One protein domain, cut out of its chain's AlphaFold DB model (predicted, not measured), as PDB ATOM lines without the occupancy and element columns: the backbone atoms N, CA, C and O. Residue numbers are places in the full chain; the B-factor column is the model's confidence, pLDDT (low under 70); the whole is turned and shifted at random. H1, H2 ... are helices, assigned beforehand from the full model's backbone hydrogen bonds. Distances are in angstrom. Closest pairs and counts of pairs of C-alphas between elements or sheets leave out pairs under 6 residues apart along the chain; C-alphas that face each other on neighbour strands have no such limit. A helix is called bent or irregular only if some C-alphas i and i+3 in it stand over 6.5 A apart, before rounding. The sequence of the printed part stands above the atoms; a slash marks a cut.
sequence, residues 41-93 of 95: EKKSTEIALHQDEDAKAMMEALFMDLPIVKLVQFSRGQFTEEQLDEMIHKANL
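AT A GLANCE: This is residues 41 to 93 of the 95 residues of an uncharacterized protein of Deltaproteobacteria bacterium (UniProt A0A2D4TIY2). This is a loose, open string of four helices, in which no helix touches another: H1 and H2 make an open V at one end of the long axis, the short helix H3 follows, and H4 makes the other end. The V is joined by the link of residues 48 to 52, and H3 is near H4. The printed part has 53 residues with four named helices, H1, H2, H3 and H4 in that order, and no named strand; its class is all helix. The whole is loose, with a radius of gyration of the C-alphas of 13.0 A, and elongated, with spans of 39 by 20 by 15 A.

IN THESE COORDINATES: H1 is residues 41 to 47, beginning at C-alpha 41 at (10.653, 22.926, 49.454) and measuring 10.0 A from first to last C-alpha. H2, residues 53 to 65, is the longest helix with 13 residues and 18.8 A; its first C-alpha, that of Glu 53, is at (3.923, 21.765, 34.251). H3 is residues 70 to 74, 6.2 A long. H4, residues 81 to 92, measures 16.5 A and ends at C-alpha 92 at (18.730, 6.236, 62.120).

HOW THE PARTS SIT: H1 and H2 are close but not clearly touching, with 1 pair of C-alphas within 8 A, those of Ile 47 and Lys 56 at 7.7 A. They run opposite ways at a steep tilt of 51 degrees, and their centres are 12.1 A apart. H2 and H3 are apart, although they follow each other in the chain. H3 and H4 are close but not clearly touching, with 2 pairs of C-alphas within 8 A; the closest are those of Val 72 and Glu 81, 6.4 A apart. The centres of H3 and H4 are 13.9 A apart. H1 is apart from H3 and from H4, and H2 is apart from H4. In H1, H2, H3 and H4 every backbone O i to N i+4 pair is within hydrogen-bond range. No helix is bent or irregular.

THE WHOLE: The two C-alphas farthest apart are those of Asp 52 and Leu 93, at 40.1 A, while the first and last printed C-alphas, those of Glu 41 and Leu 93, are 24.2 A apart. The printed part has no cut. The links H1 to H2, with 5 residues, and H2 to H3, with 4 residues, are tight; the link H3 to H4, with 6 residues, is short; no link is long. The mean pLDDT of the printed part is 82.9. Residues 44 to 51, of which 44 to 47 belong to H1, are under 70. The mean is 69 in H1 and 94 in H4.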
ATOM      1  N   GLU A  41      11.487  21.740  49.715       76.62
ATOM      2  CA  GLU A  41      10.653  22.926  49.454       76.62
ATOM      3  C   GLU A  41      11.477  24.086  48.886       76.62
ATOM      4  O   GLU A  41      11.104  24.716  47.888       76.62
ATOM      5  N   LYS A  42      12.663  24.317  49.463       72.44
ATOM      6  CA  LYS A  42      13.601  25.332  48.979       72.44
ATOM      7  C   LYS A  42      14.006  25.078  47.524       72.44
ATOM      8  O   LYS A  42      14.086  26.016  46.736       72.44
ATOM      9  N   LYS A  43      14.228  23.814  47.150       70.06
ATOM     10  CA  LYS A  43      14.623  23.426  45.787       70.06
ATOM     11  C   LYS A  43      13.470  23.462  44.793       70.06
ATOM     12  O   LYS A  43      13.652  23.949  43.683       70.06
ATOM     13  N   SER A  44      12.291  23.007  45.193       66.12
ATOM     14  CA  SER A  44      11.095  23.017  44.344       66.12
ATOM     15  C   SER A  44      10.723  24.449  43.951       66.12
ATOM     16  O   SER A  44      10.411  24.716  42.794       66.12
ATOM     17  N   THR A  45      10.887  25.396  44.880       66.25
ATOM     18  CA  THR A  45      10.718  26.834  44.615       66.25
ATOM     19  C   THR A  45      11.733  27.366  43.590       66.25
ATOM     20  O   THR A  45      11.376  28.177  42.740       66.25
ATOM     21  N   GLU A  46      12.986  26.896  43.619       67.31
ATOM     22  CA  GLU A  46      14.011  27.272  42.627       67.31
ATOM     23  C   GLU A  46      13.719  26.688  41.230       67.31
ATOM     24  O   GLU A  46      13.968  27.351  40.222       67.31
ATOM     25  N   ILE A  47      13.183  25.465  41.159       63.03
ATOM     26  CA  ILE A  47      12.892  24.749  39.903       63.03
ATOM     27  C   ILE A  47      11.623  25.291  39.224       63.03
ATOM     28  O   ILE A  47      11.594  25.440  38.002       63.03
ATOM     29  N   ALA A  48      10.596  25.639  40.005       58.81
ATOM     30  CA  ALA A  48       9.285  26.060  39.507       58.81
ATOM     31  C   ALA A  48       9.290  27.374  38.701       58.81
ATOM     32  O   ALA A  48       8.315  27.683  38.026       58.81
ATOM     33  N   LEU A  49      10.372  28.156  38.742       57.91
ATOM     34  CA  LEU A  49      10.414  29.479  38.116       57.91
ATOM     35  C   LEU A  49      10.518  29.465  36.575       57.91
ATOM     36  O   LEU A  49      10.395  30.532  35.981       57.91
ATOM     37  N   HIS A  50      10.774  28.323  35.913       57.00
ATOM     38  CA  HIS A  50      11.192  28.335  34.495       57.00
ATOM     39  C   HIS A  50      10.665  27.193  33.595       57.00
ATOM     40  O   HIS A  50      11.232  26.998  32.518       57.00
ATOM     41  N   GLN A  51       9.645  26.411  33.977       61.47
ATOM     42  CA  GLN A  51       9.257  25.214  33.202       61.47
ATOM     43  C   GLN A  51       7.748  25.006  33.036       61.47
ATOM     44  O   GLN A  51       6.954  25.450  33.859       61.47
ATOM     45  N   ASP A  52       7.395  24.309  31.952       78.75
ATOM     46  CA  ASP A  52       6.072  23.728  31.695       78.75
ATOM     47  C   ASP A  52       5.703  22.718  32.804       78.75
ATOM     48  O   ASP A  52       6.585  22.035  33.337       78.75
ATOM     49  N   GLU A  53       4.420  22.620  33.161       76.12
ATOM     50  CA  GLU A  53       3.923  21.765  34.251       76.12
ATOM     51  C   GLU A  53       4.250  20.278  34.020       76.12
ATOM     52  O   GLU A  53       4.629  19.579  34.964       76.12
ATOM     53  N   ASP A  54       4.214  19.805  32.770       79.19
ATOM     54  CA  ASP A  54       4.555  18.413  32.446       79.19
ATOM     55  C   ASP A  54       6.059  18.147  32.621       79.19
ATOM     56  O   ASP A  54       6.476  17.112  33.153       79.19
ATOM     57  N   ALA A  55       6.898  19.103  32.213       78.38
ATOM     58  CA  ALA A  55       8.346  19.016  32.387       78.38
ATOM     59  C   ALA A  55       8.730  19.059  33.873       78.38
ATOM     60  O   ALA A  55       9.599  18.301  34.312       78.38
ATOM     61  N   LYS A  56       8.035  19.885  34.658       77.69
ATOM     62  CA  LYS A  56       8.208  19.985  36.107       77.69
ATOM     63  C   LYS A  56       7.875  18.668  36.803       77.69
ATOM     64  O   LYS A  56       8.706  18.170  37.557       77.69
ATOM     65  N   ALA A  57       6.726  18.063  36.500       80.00
ATOM     66  CA  ALA A  57       6.331  16.783  37.088       80.00
ATOM     67  C   ALA A  57       7.334  15.661  36.756       80.00
ATOM     68  O   ALA A  57       7.699  14.864  37.624       80.00
ATOM     69  N   MET A  58       7.838  15.622  35.518       82.25
ATOM     70  CA  MET A  58       8.882  14.668  35.128       82.25
ATOM     71  C   MET A  58      10.201  14.912  35.871       82.25
ATOM     72  O   MET A  58      10.830  13.958  36.333       82.25
ATOM     73  N   MET A  59      10.627  16.169  36.021       80.81
ATOM     74  CA  MET A  59      11.843  16.494  36.774       80.81
ATOM     75  C   MET A  59      11.705  16.186  38.264       80.81
ATOM     76  O   MET A  59      12.647  15.656  38.848       80.81
ATOM     77  N   GLU A  60      10.550  16.458  38.870       80.94
ATOM     78  CA  GLU A  60      10.262  16.102  40.262       80.94
ATOM     79  C   GLU A  60      10.309  14.583  40.465       80.94
ATOM     80  O   GLU A  60      10.963  14.111  41.394       80.94
ATOM     81  N   ALA A  61       9.708  13.803  39.562       84.00
ATOM     82  CA  ALA A  61       9.759  12.343  39.625       84.00
ATOM     83  C   ALA A  61      11.201  11.813  39.549       84.00
ATOM     84  O   ALA A  61      11.613  11.009  40.385       84.00
ATOM     85  N   LEU A  62      11.997  12.320  38.601       85.25
ATOM     86  CA  LEU A  62      13.413  11.960  38.485       85.25
ATOM     87  C   LEU A  62      14.202  12.363  39.730       85.25
ATOM     88  O   LEU A  62      15.052  11.604  40.193       85.25
ATOM     89  N   PHE A  63      13.919  13.541  40.284       84.75
ATOM     90  CA  PHE A  63      14.567  14.035  41.490       84.75
ATOM     91  C   PHE A  63      14.293  13.123  42.686       84.75
ATOM     92  O   PHE A  63      15.218  12.794  43.422       84.75
ATOM     93  N   MET A  64      13.060  12.639  42.838       88.31
ATOM     94  CA  MET A  64      12.657  11.742  43.925       88.31
ATOM     95  C   MET A  64      13.373  10.382  43.908       88.31
ATOM     96  O   MET A  64      13.551   9.766  44.963       88.31
ATOM     97  N   ASP A  65      13.829   9.931  42.741       91.38
ATOM     98  CA  ASP A  65      14.615   8.704  42.594       91.38
ATOM     99  C   ASP A  65      16.122   8.902  42.827       91.38
ATOM    100  O   ASP A  65      16.864   7.922  42.961       91.38
ATOM    101  N   LEU A  66      16.603  10.147  42.923       91.62
ATOM    102  CA  LEU A  66      18.017  10.411  43.171       91.62
ATOM    103  C   LEU A  66      18.420  10.060  44.609       91.62
ATOM    104  O   LEU A  66      17.647  10.253  45.554       91.62
ATOM    105  N   PRO A  67      19.666   9.593  44.810       94.38
ATOM    106  CA  PRO A  67      20.195   9.380  46.145       94.38
ATOM    107  C   PRO A  67      20.361  10.721  46.862       94.38
ATOM    108  O   PRO A  67      20.795  11.707  46.262       94.38
ATOM    109  N   ILE A  68      20.080  10.744  48.166       91.81
ATOM    110  CA  ILE A  68      20.055  11.982  48.959       91.81
ATOM    111  C   ILE A  68      21.375  12.768  48.949       91.81
ATOM    112  O   ILE A  68      21.361  13.993  49.048       91.81
ATOM    113  N   VAL A  69      22.516  12.104  48.730       93.25
ATOM    114  CA  VAL A  69      23.819  12.769  48.542       93.25
ATOM    115  C   VAL A  69      23.819  13.791  47.401       93.25
ATOM    116  O   VAL A  69      24.570  14.763  47.424       93.25
ATOM    117  N   LYS A  70      22.935  13.639  46.409       91.31
ATOM    118  CA  LYS A  70      22.797  14.611  45.321       91.31
ATOM    119  C   LYS A  70      22.295  15.969  45.800       91.31
ATOM    120  O   LYS A  70      22.649  16.970  45.180       91.31
ATOM    121  N   LEU A  71      21.583  16.042  46.928       86.50
ATOM    122  CA  LEU A  71      21.189  17.323  47.520       86.50
ATOM    123  C   LEU A  71      22.399  18.197  47.854       86.50
ATOM    124  O   LEU A  71      22.347  19.401  47.616       86.50
ATOM    125  N   VAL A  72      23.504  17.605  48.323       89.12
ATOM    126  CA  VAL A  72      24.750  18.336  48.618       89.12
ATOM    127  C   VAL A  72      25.263  19.014  47.350       89.12
ATOM    128  O   VAL A  72      25.502  20.222  47.337       89.12
ATOM    129  N   GLN A  73      25.325  18.264  46.247       85.88
ATOM    130  CA  GLN A  73      25.790  18.751  44.944       85.88
ATOM    131  C   GLN A  73      24.881  19.862  44.395       85.88
ATOM    132  O   GLN A  73      25.365  20.876  43.893       85.88
ATOM    133  N   PHE A  74      23.562  19.714  44.535       83.25
ATOM    134  CA  PHE A  74      22.602  20.709  44.057       83.25
ATOM    135  C   PHE A  74      22.510  21.952  44.941       83.25
ATOM    136  O   PHE A  74      22.088  23.009  44.469       83.25
ATOM    137  N   SER A  75      22.898  21.857  46.211       82.25
ATOM    138  CA  SER A  75      22.803  22.963  47.165       82.25
ATOM    139  C   SER A  75      23.798  24.098  46.914       82.25
ATOM    140  O   SER A  75      23.653  25.160  47.514       82.25
ATOM    141  N   ARG A  76      24.811  23.888  46.059       81.19
ATOM    142  CA  ARG A  76      25.891  24.857  45.793       81.19
ATOM    143  C   ARG A  76      26.566  25.363  47.083       81.19
ATOM    144  O   ARG A  76      26.900  26.538  47.188       81.19
ATOM    145  N   GLY A  77      26.739  24.476  48.066       82.19
ATOM    146  CA  GLY A  77      27.378  24.777  49.353       82.19
ATOM    147  C   GLY A  77      26.421  25.203  50.471       82.19
ATOM    148  O   GLY A  77      26.873  25.456  51.581       82.19
ATOM    149  N   GLN A  78      25.110  25.267  50.215       84.50
ATOM    150  CA  GLN A  78      24.108  25.556  51.251       84.50
ATOM    151  C   GLN A  78      23.736  24.336  52.107       84.50
ATOM    152  O   GLN A  78      23.163  24.505  53.179       84.50
ATOM    153  N   PHE A  79      24.014  23.130  51.612       88.81
ATOM    154  CA  PHE A  79      23.844  21.864  52.312       88.81
ATOM    155  C   PHE A  79      25.132  21.055  52.159       88.81
ATOM    156  O   PHE A  79      25.520  20.723  51.037       88.81
ATOM    157  N   THR A  80      25.822  20.793  53.264       91.81
ATOM    158  CA  THR A  80      27.159  20.179  53.256       91.81
ATOM    159  C   THR A  80      27.113  18.669  53.503       91.81
ATOM    160  O   THR A  80      26.094  18.120  53.928       91.81
ATOM    161  N   GLU A  81      28.231  17.980  53.246       93.12
ATOM    162  CA  GLU A  81      28.378  16.551  53.571       93.12
ATOM    163  C   GLU A  81      28.221  16.302  55.081       93.12
ATOM    164  O   GLU A  81      27.595  15.323  55.476       93.12
ATOM    165  N   GLU A  82      28.713  17.207  55.936       94.50
ATOM    166  CA  GLU A  82      28.574  17.074  57.391       94.50
ATOM    167  C   GLU A  82      27.109  17.170  57.830       94.50
ATOM    168  O   GLU A  82      26.655  16.396  58.673       94.50
ATOM    169  N   GLN A  83      26.346  18.090  57.230       93.56
ATOM    170  CA  GLN A  83      24.912  18.219  57.496       93.56
ATOM    171  C   GLN A  83      24.139  16.988  57.012       93.56
ATOM    172  O   GLN A  83      23.199  16.548  57.676       93.56
ATOM    173  N   LEU A  84      24.549  16.397  55.885       94.06
ATOM    174  CA  LEU A  84      23.999  15.134  55.404       94.06
ATOM    175  C   LEU A  84      24.278  13.984  56.380       94.06
ATOM    176  O   LEU A  84      23.368  13.216  56.696       94.06
ATOM    177  N   ASP A  85      25.505  13.870  56.880       95.06
ATOM    178  CA  ASP A  85      25.878  12.825  57.836       95.06
ATOM    179  C   ASP A  85      25.119  12.959  59.157       95.06
ATOM    180  O   ASP A  85      24.594  11.970  59.678       95.06
ATOM    181  N   GLU A  86      24.989  14.182  59.674       94.56
ATOM    182  CA  GLU A  86      24.187  14.454  60.866       94.56
ATOM    183  C   GLU A  86      22.714  14.085  60.637       94.56
ATOM    184  O   GLU A  86      22.073  13.479  61.500       94.56
ATOM    185  N   MET A  87      22.173  14.396  59.459       93.75
ATOM    186  CA  MET A  87      20.803  14.053  59.093       93.75
ATOM    187  C   MET A  87      20.586  12.536  59.019       93.75
ATOM    188  O   MET A  87      19.599  12.033  59.559       93.75
ATOM    189  N   ILE A  88      21.517  11.793  58.414       94.25
ATOM    190  CA  ILE A  88      21.495  10.322  58.366       94.25
ATOM    191  C   ILE A  88      21.564   9.737  59.771       94.25
ATOM    192  O   ILE A  88      20.777   8.848  60.111       94.25
ATOM    193  N   HIS A  89      22.463  10.251  60.609       93.88
ATOM    194  CA  HIS A  89      22.565   9.826  61.996       93.88
ATOM    195  C   HIS A  89      21.236  10.046  62.729       93.88
ATOM    196  O   HIS A  89      20.670   9.098  63.280       93.88
ATOM    197  N   LYS A  90      20.674  11.260  62.649       92.38
ATOM    198  CA  LYS A  90      19.381  11.601  63.251       92.38
ATOM    199  C   LYS A  90      18.265  10.702  62.757       92.38
ATOM    200  O   LYS A  90      17.487  10.240  63.587       92.38
ATOM    201  N   ALA A  91      18.181  10.415  61.460       91.12
ATOM    202  CA  ALA A  91      17.158   9.537  60.898       91.12
ATOM    203  C   ALA A  91      17.243   8.119  61.489       91.12
ATOM    204  O   ALA A  91      16.223   7.566  61.909       91.12
ATOM    205  N   ASN A  92      18.460   7.593  61.639       91.81
ATOM    206  CA  ASN A  92      18.730   6.236  62.120       91.81
ATOM    207  C   ASN A  92      18.719   6.062  63.647       91.81
ATOM    208  O   ASN A  92      18.724   4.924  64.118       91.81
ATOM    209  N   LEU A  93      18.684   7.143  64.436       88.56
ATOM    210  CA  LEU A  93      18.557   7.030  65.893       88.56
ATOM    211  C   LEU A  93      17.286   6.252  66.271       88.56
ATOM    212  O   LEU A  93      16.175   6.615  65.875       88.56
TER     213      LEU A  93